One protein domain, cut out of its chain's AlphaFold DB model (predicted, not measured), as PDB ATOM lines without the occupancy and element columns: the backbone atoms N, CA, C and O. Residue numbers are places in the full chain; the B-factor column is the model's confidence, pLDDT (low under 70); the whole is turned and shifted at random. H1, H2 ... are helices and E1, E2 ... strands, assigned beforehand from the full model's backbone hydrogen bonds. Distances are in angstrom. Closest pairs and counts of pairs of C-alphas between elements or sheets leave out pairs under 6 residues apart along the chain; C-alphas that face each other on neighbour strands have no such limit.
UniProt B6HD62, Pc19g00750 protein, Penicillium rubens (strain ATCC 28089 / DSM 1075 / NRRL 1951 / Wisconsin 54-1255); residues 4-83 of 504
ATOM      1  N   ASP A   4     115.285  72.566 113.361       76.50
ATOM      2  CA  ASP A   4     115.562  73.228 114.634       76.50
ATOM      3  C   ASP A   4     117.030  73.048 115.038       76.50
ATOM      4  O   ASP A   4     117.671  74.019 115.434       76.50
ATOM      5  N   GLU A   5     117.617  71.872 114.786       80.31
ATOM      6  CA  GLU A   5     119.068  71.658 114.906       80.31
ATOM      7  C   GLU A   5     119.865  72.577 113.967       80.31
ATOM      8  O   GLU A   5     120.894  73.121 114.363       80.31
ATOM      9  N   PHE A   6     119.392  72.793 112.731       82.00
ATOM     10  CA  PHE A   6     120.047  73.700 111.781       82.00
ATOM     11  C   PHE A   6     120.048  75.146 112.281       82.00
ATOM     12  O   PHE A   6     121.068  75.827 112.182       82.00
ATOM     13  N   VAL A   7     118.913  75.628 112.795       80.50
ATOM     14  CA  VAL A   7     118.797  77.003 113.300       80.50
ATOM     15  C   VAL A   7     119.619  77.180 114.576       80.50
ATOM     16  O   VAL A   7     120.324  78.182 114.683       80.50
ATOM     17  N   ALA A   8     119.589  76.206 115.492       82.69
ATOM     18  CA  ALA A   8     120.396  76.217 116.710       82.69
ATOM     19  C   ALA A   8     121.896  76.278 116.387       82.69
ATOM     20  O   ALA A   8     122.579  77.201 116.825       82.69
ATOM     21  N   TRP A   9     122.379  75.388 115.512       87.75
ATOM     22  CA  TRP A   9     123.761  75.419 115.030       87.75
ATOM     23  C   TRP A   9     124.110  76.749 114.351       87.75
ATOM     24  O   TRP A   9     125.179  77.317 114.571       87.75
ATOM     25  N   TRP A  10     123.214  77.283 113.516       83.81
ATOM     26  CA  TRP A  10     123.496  78.511 112.781       83.81
ATOM     27  C   TRP A  10     123.679  79.719 113.707       83.81
ATOM     28  O   TRP A  10     124.570  80.535 113.459       83.81
ATOM     29  N   LEU A  11     122.890  79.827 114.781       83.31
ATOM     30  CA  LEU A  11     123.012  80.900 115.776       83.31
ATOM     31  C   LEU A  11     124.372  80.897 116.490       83.31
ATOM     32  O   LEU A  11     124.835  81.951 116.923       83.31
ATOM     33  N   GLU A  12     125.053  79.753 116.554       83.12
ATOM     34  CA  GLU A  12     126.383  79.638 117.157       83.12
ATOM     35  C   GLU A  12     127.513  80.138 116.244       83.12
ATOM     36  O   GLU A  12     128.610  80.422 116.738       83.12
ATOM     37  N   THR A  13     127.260  80.296 114.940       85.25
ATOM     38  CA  THR A  13     128.248  80.769 113.956       85.25
ATOM     39  C   THR A  13     128.548  82.266 114.081       85.25
ATOM     40  O   THR A  13     127.738  83.045 114.583       85.25
ATOM     41  N   GLU A  14     129.696  82.707 113.552       83.00
ATOM     42  CA  GLU A  14     130.100  84.123 113.578       83.00
ATOM     43  C   GLU A  14     129.033  85.054 112.969       83.00
ATOM     44  O   GLU A  14     128.785  86.148 113.479       83.00
ATOM     45  N   PHE A  15     128.367  84.613 111.897       80.56
ATOM     46  CA  PHE A  15     127.313  85.388 111.243       80.56
ATOM     47  C   PHE A  15     125.988  85.355 112.015       80.56
ATOM     48  O   PHE A  15     125.336  86.394 112.141       80.56
ATOM     49  N   GLY A  16     125.602  84.186 112.541       79.94
ATOM     50  CA  GLY A  16     124.357  84.004 113.292       79.94
ATOM     51  C   GLY A  16     124.320  84.783 114.604       79.94
ATOM     52  O   GLY A  16     123.278  85.335 114.952       79.94
ATOM     53  N   ARG A  17     125.473  84.946 115.269       81.44
ATOM     54  CA  ARG A  17     125.600  85.805 116.461       81.44
ATOM     55  C   ARG A  17     125.425  87.296 116.153       81.44
ATOM     56  O   ARG A  17     124.982  88.048 117.014       81.44
ATOM     57  N   LYS A  18     125.789  87.739 114.942       79.19
ATOM     58  CA  LYS A  18     125.805  89.164 114.546       79.19
ATOM     59  C   LYS A  18     124.481  89.657 113.954       79.19
ATOM     60  O   LYS A  18     124.202  90.852 114.009       79.19
ATOM     61  N   LYS A  19     123.679  88.780 113.345       71.44
ATOM     62  CA  LYS A  19     122.387  89.129 112.731       71.44
ATOM     63  C   LYS A  19     121.388  88.000 112.927       71.44
ATOM     64  O   LYS A  19     121.670  86.870 112.550       71.44
ATOM     65  N   GLN A  20     120.177  88.323 113.381       68.50
ATOM     66  CA  GLN A  20     119.080  87.361 113.343       68.50
ATOM     67  C   GLN A  20     118.449  87.297 111.951       68.50
ATOM     68  O   GLN A  20     118.037  88.310 111.382       68.50
ATOM     69  N   LEU A  21     118.355  86.082 111.410       74.06
ATOM     70  CA  LEU A  21     117.681  85.792 110.154       74.06
ATOM     71  C   LEU A  21     116.578  84.769 110.398       74.06
ATOM     72  O   LEU A  21     116.816  83.689 110.930       74.06
ATOM     73  N   HIS A  22     115.361  85.108 109.981       72.44
ATOM     74  CA  HIS A  22     114.223  84.212 110.129       72.44
ATOM     75  C   HIS A  22     114.216  83.162 109.005       72.44
ATOM     76  O   HIS A  22     113.794  83.437 107.873       72.44
ATOM     77  N   TRP A  23     114.694  81.957 109.322       74.56
ATOM     78  CA  TRP A  23     114.771  80.809 108.408       74.56
ATOM     79  C   TRP A  23     113.410  80.127 108.171       74.56
ATOM     80  O   TRP A  23     113.216  79.440 107.165       74.56
ATOM     81  N   SER A  24     112.452  80.315 109.084       59.75
ATOM     82  CA  SER A  24     111.216  79.527 109.198       59.75
ATOM     83  C   SER A  24     109.948  80.196 108.650       59.75
ATOM     84  O   SER A  24     108.876  79.612 108.749       59.75
ATOM     85  N   GLY A  25     110.038  81.379 108.041       60.16
ATOM     86  CA  GLY A  25     108.856  82.095 107.547       60.16
ATOM     87  C   GLY A  25     108.403  81.551 106.195       60.16
ATOM     88  O   GLY A  25     109.248  81.367 105.319       60.16
ATOM     89  N   ASN A  26     107.095  81.335 106.004       56.97
ATOM     90  CA  ASN A  26     106.517  81.028 104.692       56.97
ATOM     91  C   ASN A  26     106.859  82.160 103.719       56.97
ATOM     92  O   ASN A  26     106.245  83.226 103.724       56.97
ATOM     93  N   ARG A  27     107.892  81.954 102.899       66.38
ATOM     94  CA  ARG A  27     108.265  82.917 101.869       66.38
ATOM     95  C   ARG A  27     107.217  82.824 100.764       66.38
ATOM     96  O   ARG A  27     107.106  81.804 100.096       66.38
ATOM     97  N   THR A  28     106.459  83.897 100.579       63.00
ATOM     98  CA  THR A  28     105.326  83.966  99.642       63.00
ATOM     99  C   THR A  28     105.750  84.010  98.173       63.00
ATOM    100  O   THR A  28     104.954  83.716  97.286       63.00
ATOM    101  N   ALA A  29     107.009  84.351  97.883       74.00
ATOM    102  CA  ALA A  29     107.504  84.431  96.514       74.00
ATOM    103  C   ALA A  29     107.720  83.034  95.899       74.00
ATOM    104  O   ALA A  29     108.537  82.251  96.389       74.00
ATOM    105  N   ALA A  30     107.067  82.771  94.762       77.94
ATOM    106  CA  ALA A  30     107.068  81.475  94.071       77.94
ATOM    107  C   ALA A  30     108.469  80.923  93.739       77.94
ATOM    108  O   ALA A  30     108.663  79.709  93.721       77.94
ATOM    109  N   CYS A  31     109.471  81.790  93.532       77.94
ATOM    110  CA  CYS A  31     110.840  81.346  93.248       77.94
ATOM    111  C   CYS A  31     111.417  80.408  94.320       77.94
ATOM    112  O   CYS A  31     112.217  79.542  93.974       77.94
ATOM    113  N   TRP A  32     110.990  80.517  95.585       82.19
ATOM    114  CA  TRP A  32     111.500  79.690  96.682       82.19
ATOM    115  C   TRP A  32     111.161  78.201  96.555       82.19
ATOM    116  O   TRP A  32     111.851  77.384  97.153       82.19
ATOM    117  N   GLN A  33     110.202  77.809  95.707       80.88
ATOM    118  CA  GLN A  33     109.961  76.392  95.390       80.88
ATOM    119  C   GLN A  33     111.189  75.710  94.748       80.88
ATOM    120  O   GLN A  33     111.344  74.486  94.815       80.88
ATOM    121  N   HIS A  34     112.091  76.496  94.150       83.19
ATOM    122  CA  HIS A  34     113.267  76.014  93.424       83.19
ATOM    123  C   HIS A  34     114.594  76.203  94.172       83.19
ATOM    124  O   HIS A  34     115.648  75.883  93.612       83.19
ATOM    125  N   PHE A  35     114.577  76.702  95.411       85.19
ATOM    126  CA  PHE A  35     115.789  76.956  96.193       85.19
ATOM    127  C   PHE A  35     115.687  76.389  97.607       85.19
ATOM    128  O   PHE A  35     114.652  76.492  98.256       85.19
ATOM    129  N   ASP A  36     116.802  75.856  98.097       86.31
ATOM    130  CA  ASP A  36     116.986  75.504  99.499       86.31
ATOM    131  C   ASP A  36     117.743  76.618 100.218       86.31
ATOM    132  O   ASP A  36     118.738  77.151  99.718       86.31
ATOM    133  N   GLN A  37     117.276  76.968 101.408       85.44
ATOM    134  CA  GLN A  37     117.992  77.869 102.298       85.44
ATOM    135  C   GLN A  37     119.197  77.129 102.888       85.44
ATOM    136  O   GLN A  37     119.059  76.028 103.416       85.44
ATOM    137  N   VAL A  38     120.385  77.717 102.766       86.12
ATOM    138  CA  VAL A  38     121.642  77.123 103.234       86.12
ATOM    139  C   VAL A  38     122.484  78.170 103.949       86.12
ATOM    140  O   VAL A  38     122.326  79.366 103.720       86.12
ATOM    141  N   ALA A  39     123.426  77.735 104.775       84.56
ATOM    142  CA  ALA A  39     124.452  78.602 105.341       84.56
ATOM    143  C   ALA A  39     125.839  78.028 105.046       84.56
ATOM    144  O   ALA A  39     126.017  76.815 104.923       84.56
ATOM    145  N   ASN A  40     126.830  78.904 104.900       83.44
ATOM    146  CA  ASN A  40     128.215  78.482 104.749       83.44
ATOM    147  C   ASN A  40     128.694  77.793 106.038       83.44
ATOM    148  O   ASN A  40     128.606  78.379 107.111       83.44
ATOM    149  N   ALA A  41     129.244  76.584 105.922       80.25
ATOM    150  CA  ALA A  41     129.609  75.761 107.077       80.25
ATOM    151  C   ALA A  41     130.704  76.364 107.979       80.25
ATOM    152  O   ALA A  41     130.753  76.036 109.157       80.25
ATOM    153  N   LYS A  42     131.580  77.230 107.446       76.88
ATOM    154  CA  LYS A  42     132.686  77.839 108.211       76.88
ATOM    155  C   LYS A  42     132.334  79.214 108.767       76.88
ATOM    156  O   LYS A  42     132.702  79.537 109.885       76.88
ATOM    157  N   THR A  43     131.647  80.031 107.972       80.69
ATOM    158  CA  THR A  43     131.385  81.442 108.317       80.69
ATOM    159  C   THR A  43     129.967  81.689 108.813       80.69
ATOM    160  O   THR A  43     129.704  82.728 109.402       80.69
ATOM    161  N   GLY A  44     129.025  80.784 108.541       81.81
ATOM    162  CA  GLY A  44     127.604  81.005 108.794       81.81
ATOM    163  C   GLY A  44     126.928  81.954 107.801       81.81
ATOM    164  O   GLY A  44     125.746  82.242 107.952       81.81
ATOM    165  N   LYS A  45     127.610  82.452 106.758       84.81
ATOM    166  CA  LYS A  45     126.978  83.375 105.799       84.81
ATOM    167  C   LYS A  45     125.757  82.710 105.124       84.81
ATOM    168  O   LYS A  45     125.922  81.636 104.535       84.81
ATOM    169  N   PRO A  46     124.554  83.316 105.175       86.06
ATOM    170  CA  PRO A  46     123.342  82.725 104.615       86.06
ATOM    171  C   PRO A  46     123.329  82.811 103.083       86.06
ATOM    172  O   PRO A  46     123.714  83.826 102.494       86.06
ATOM    173  N   GLY A  47     122.821  81.763 102.438       88.06
ATOM    174  CA  GLY A  47     122.670  81.644 100.990       88.06
ATOM    175  C   GLY A  47     121.389  80.914 100.571       88.06
ATOM    176  O   GLY A  47     120.711  80.272 101.372       88.06
ATOM    177  N   ALA A  48     121.062  81.008  99.284       88.19
ATOM    178  CA  ALA A  48     119.991  80.262  98.631       88.19
ATOM    179  C   ALA A  48     120.600  79.340  97.565       88.19
ATOM    180  O   ALA A  48     121.154  79.803  96.566       88.19
ATOM    181  N   LYS A  49     120.522  78.025  97.773       86.50
ATOM    182  CA  LYS A  49     121.054  77.005  96.865       86.50
ATOM    183  C   LYS A  49     119.989  76.590  95.862       86.50
ATOM    184  O   LYS A  49     118.931  76.110  96.247       86.50
ATOM    185  N   CYS A  50     120.266  76.736  94.571       86.38
ATOM    186  CA  CYS A  50     119.348  76.275  93.532       86.38
ATOM    187  C   CYS A  50     119.214  74.744  93.572       86.38
ATOM    188  O   CYS A  50     120.215  74.029  93.511       86.38
ATOM    189  N   ARG A  51     117.986  74.220  93.603       81.62
ATOM    190  CA  ARG A  51     117.723  72.770  93.555       81.62
ATOM    191  C   ARG A  51     118.114  72.136  92.220       81.62
ATOM    192  O   ARG A  51     118.420  70.952  92.180       81.62
ATOM    193  N   GLN A  52     118.118  72.923  91.139       75.81
ATOM    194  CA  GLN A  52     118.365  72.433  89.778       75.81
ATOM    195  C   GLN A  52     119.856  72.372  89.425       75.81
ATOM    196  O   GLN A  52     120.325  71.347  88.943       75.81
ATOM    197  N   CYS A  53     120.608  73.454  89.655       79.38
ATOM    198  CA  CYS A  53     122.029  73.528  89.284       79.38
ATOM    199  C   CYS A  53     122.990  73.555  90.484       79.38
ATOM    200  O   CYS A  53     124.201  73.642  90.302       79.38
ATOM    201  N   HIS A  54     122.467  73.531  91.715       82.44
ATOM    202  CA  HIS A  54     123.222  73.578  92.976       82.44
ATOM    203  C   HIS A  54     124.088  74.822  93.213       82.44
ATOM    204  O   HIS A  54     124.770  74.892  94.236       82.44
ATOM    205  N   LYS A  55     124.020  75.834  92.338       85.12
ATOM    206  CA  LYS A  55     124.669  77.127  92.562       85.12
ATOM    207  C   LYS A  55     124.066  77.812  93.790       85.12
ATOM    208  O   LYS A  55     122.844  77.897  93.917       85.12
ATOM    209  N   VAL A  56     124.929  78.302  94.678       86.31
ATOM    210  CA  VAL A  56     124.536  79.067  95.868       86.31
ATOM    211  C   VAL A  56     124.586  80.555  95.532       86.31
ATOM    212  O   VAL A  56     125.605  81.051  95.055       86.31
ATOM    213  N   LEU A  57     123.470  81.246  95.740       86.62
ATOM    214  CA  LEU A  57     123.335  82.698  95.623       86.62
ATOM    215  C   LEU A  57     123.278  83.320  97.021       86.62
ATOM    216  O   LEU A  57     122.936  82.636  97.986       86.62
ATOM    217  N   ASP A  58     123.580  84.612  97.137       82.94
ATOM    218  CA  ASP A  58     123.420  85.325  98.407       82.94
ATOM    219  C   ASP A  58     121.953  85.320  98.857       82.94
ATOM    220  O   ASP A  58     121.025  85.455  98.053       82.94
ATOM    221  N   HIS A  59     121.739  85.144 100.161       82.81
ATOM    222  CA  HIS A  59     120.392  85.099 100.711       82.81
ATOM    223  C   HIS A  59     119.734  86.493 100.668       82.81
ATOM    224  O   HIS A  59     120.328  87.441 101.187       82.81
ATOM    225  N   PRO A  60     118.493  86.641 100.155       74.88
ATOM    226  CA  PRO A  60     117.826  87.946 100.029       74.88
ATOM    227  C   PRO A  60     117.681  88.719 101.347       74.88
ATOM    228  O   PRO A  60     117.703  89.943 101.372       74.88
ATOM    229  N   ALA A  61     117.588  88.013 102.476       69.62
ATOM    230  CA  ALA A  61     117.518  88.648 103.796       69.62
ATOM    231  C   ALA A  61     118.867  89.197 104.323       69.62
ATOM    232  O   ALA A  61     118.898  89.745 105.418       69.62
ATOM    233  N   ASN A  62     119.978  89.067 103.581       67.94
ATOM    234  CA  ASN A  62     121.304  89.541 104.009       67.94
ATOM    235  C   ASN A  62     121.678  90.954 103.492       67.94
ATOM    236  O   ASN A  62     122.674  91.522 103.936       67.94
ATOM    237  N   GLY A  63     120.882  91.575 102.612       59.84
ATOM    238  CA  GLY A  63     121.074  92.981 102.220       59.84
ATOM    239  C   GLY A  63     120.317  93.394 100.954       59.84
ATOM    240  O   GLY A  63     120.211  92.578 100.051       59.84
ATOM    241  N   ARG A  64     119.817  94.651 100.945       56.16
ATOM    242  CA  ARG A  64     119.206  95.543  99.906       56.16
ATOM    243  C   ARG A  64     118.490  94.982  98.656       56.16
ATOM    244  O   ARG A  64     117.965  95.772  97.878       56.16
ATOM    245  N   TYR A  65     118.405  93.678  98.448       59.03
ATOM    246  CA  TYR A  65     117.912  93.062  97.225       59.03
ATOM    247  C   TYR A  65     116.834  92.027  97.550       59.03
ATOM    248  O   TYR A  65     117.026  91.135  98.375       59.03
ATOM    249  N   GLY A  66     115.691  92.142  96.874       68.19
ATOM    250  CA  GLY A  66     114.619  91.149  96.927       68.19
ATOM    251  C   GLY A  66     114.965  89.859  96.175       68.19
ATOM    252  O   GLY A  66     116.105  89.599  95.786       68.19
ATOM    253  N   THR A  67     113.956  89.039  95.890       77.50
ATOM    254  CA  THR A  67     114.103  87.750  95.184       77.50
ATOM    255  C   THR A  67     114.492  87.872  93.703       77.50
ATOM    256  O   THR A  67     114.612  86.866  93.001       77.50
ATOM    257  N   THR A  68     114.751  89.081  93.203       81.88
ATOM    258  CA  THR A  68     115.106  89.367  91.806       81.88
ATOM    259  C   THR A  68     116.344  88.598  91.339       81.88
ATOM    260  O   THR A  68     116.377  88.131  90.203       81.88
ATOM    261  N   ALA A  69     117.352  88.408  92.200       82.25
ATOM    262  CA  ALA A  69     118.545  87.626  91.858       82.25
ATOM    263  C   ALA A  69     118.222  86.138  91.621       82.25
ATOM    264  O   ALA A  69     118.777  85.520  90.710       82.25
ATOM    265  N   LEU A  70     117.282  85.584  92.394       86.25
ATOM    266  CA  LEU A  70     116.824  84.200  92.268       86.25
ATOM    267  C   LEU A  70     116.008  84.031  90.981       86.25
ATOM    268  O   LEU A  70     116.266  83.110  90.208       86.25
ATOM    269  N   HIS A  71     115.090  84.962  90.698       84.62
ATOM    270  CA  HIS A  71     114.328  84.975  89.445       84.62
ATOM    271  C   HIS A  71     115.236  85.111  88.213       84.62
ATOM    272  O   HIS A  71     115.089  84.353  87.255       84.62
ATOM    273  N   ARG A  72     116.225  86.011  88.251       84.06
ATOM    274  CA  ARG A  72     117.201  86.186  87.164       84.06
ATOM    275  C   ARG A  72     118.058  84.940  86.954       84.06
ATOM    276  O   ARG A  72     118.389  84.613  85.820       84.06
ATOM    277  N   HIS A  73     118.405  84.230  88.025       86.25
ATOM    278  CA  HIS A  73     119.125  82.965  87.924       86.25
ATOM    279  C   HIS A  73     118.284  81.871  87.256       86.25
ATOM    280  O   HIS A  73     118.788  81.211  86.351       86.25
ATOM    281  N   LEU A  74     117.011  81.723  87.649       81.69
ATOM    282  CA  LEU A  74     116.086  80.764  87.030       81.69
ATOM    283  C   LEU A  74     115.839  81.073  85.545       81.69
ATOM    284  O   LEU A  74     115.795  80.157  84.728       81.69
ATOM    285  N   ALA A  75     115.731  82.355  85.184       79.81
ATOM    286  CA  ALA A  75     115.592  82.797  83.794       79.81
ATOM    287  C   ALA A  75     116.913  82.739  82.997       79.81
ATOM    288  O   ALA A  75     116.910  82.822  81.768       79.81
ATOM    289  N   GLY A  76     118.053  82.605  83.682       78.56
ATOM    290  CA  GLY A  76     119.382  82.682  83.091       78.56
ATOM    291  C   GLY A  76     119.819  81.393  82.376       78.56
ATOM    292  O   GLY A  76     119.514  80.278  82.815       78.56
ATOM    293  N   PRO A  77     120.631  81.502  81.307       66.12
ATOM    294  CA  PRO A  77     121.084  80.351  80.523       66.12
ATOM    295  C   PRO A  77     121.989  79.401  81.318       66.12
ATOM    296  O   PRO A  77     122.100  78.229  80.976       66.12
ATOM    297  N   THR A  78     122.633  79.874  82.387       67.69
ATOM    298  CA  THR A  78     123.506  79.066  83.249       67.69
ATOM    299  C   THR A  78     122.733  78.034  84.068       67.69
ATOM    300  O   THR A  78     123.195  76.902  84.180       67.69
ATOM    301  N   CYS A  79     121.544  78.373  84.584       73.69
ATOM    302  CA  CYS A  79     120.677  77.397  85.252       73.69
ATOM    303  C   CYS A  79     120.065  76.428  84.225       73.69
ATOM    304  O   CYS A  79     120.093  75.215  84.417       73.69
ATOM    305  N   ARG A  80     119.617  76.956  83.076       64.31
ATOM    306  CA  ARG A  80     118.954  76.194  82.001       64.31
ATOM    307  C   ARG A  80     119.880  75.229  81.235       64.31
ATOM    308  O   ARG A  80     119.413  74.236  80.689       64.31
ATOM    309  N   LYS A  81     121.195  75.485  81.190       55.25
ATOM    310  CA  LYS A  81     122.197  74.575  80.589       55.25
ATOM    311  C   LYS A  81     122.539  73.378  81.489       55.25
ATOM    312  O   LYS A  81     122.908  72.328  80.969       55.25
ATOM    313  N   SER A  82     122.361  73.499  82.809       52.72
ATOM    314  CA  SER A  82     122.509  72.382  83.760       52.72
ATOM    315  C   SER A  82     121.370  71.359  83.661       52.72
ATOM    316  O   SER A  82     121.467  70.274  84.227       52.72
ATOM    317  N   THR A  83     120.308  71.667  82.907       46.66
ATOM    318  CA  THR A  83     119.191  70.764  82.591       46.66
ATOM    319  C   THR A  83     119.573  69.665  81.583       46.66
ATOM    320  O   THR A  83     118.714  68.897  81.147       46.66
TER     321      THR A  83
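This is residues 4 to 83 of the 504 residues of the protein "Pc19g00750 protein" of Penicillium rubens (strain ATCC 28089 / DSM 1075 / NRRL 1951 / Wisconsin 54-1255) (UniProt B6HD62). A small three-stranded sheet, E1, E2 and E3, lies between short helices at the two ends of the long axis: H1 and H2 at one end, H4 and H5 at the other, with H3 just before E1. The long link between H2 and H3 runs from the one end toward the other. The 80 printed residues hold H1 H2 H3 E1 E2 E3 H4 H5 in that order; the sheet, E1 - E2 - E3, is antiparallel, and the class is mixed. The whole is compact, with a radius of gyration of the C-alphas of 13.0 A, yet elongated, spanning 37 by 24 by 22 A.

H1, residues 4 to 12, begins at C-alpha 4 (115.562, 73.228, 114.634) and is 12.8 A long. H2 is residues 14 to 18 and H3 residues 30 to 34. E1, residues 35 to 39, spans 12.7 A, E2, residues 46 to 50, 13.4 A, and E3 is residues 56 to 58. H4, residues 68 to 75, spans 10.4 A; H5, residues 77 to 81, ends at C-alpha 81 (122.197, 74.575, 80.589).

E1, E2 and E3 form a meander, each strand the antiparallel neighbour of the one before, with N 36 and O 49 at 2.8 A and N 48 and O 57 at 2.8 A. H4 is on the sheet, over E2, at a height of 10.0 A; its closest C-alphas to E3 are Leu 70 and Leu 57, 7.5 A. H1 and H3 only graze the sheet. H5 is not on it. Every O i to N i+4 pair is within hydrogen-bond range in H4 and H5, against 4 of 5 in H1 and 0 of 1 in H2 and H3, whose O i to N i+3 pairs give 1 of 2 and 2 of 2.

The farthest C-alphas, Arg 17 and Lys 81, are 37.7 A apart. The printed part has no cut, and the link from H2 to H3 is long. Confidence is under 70 at residues 20, 24 to 28, 61 to 66, 77 to 78 and 80 to 83.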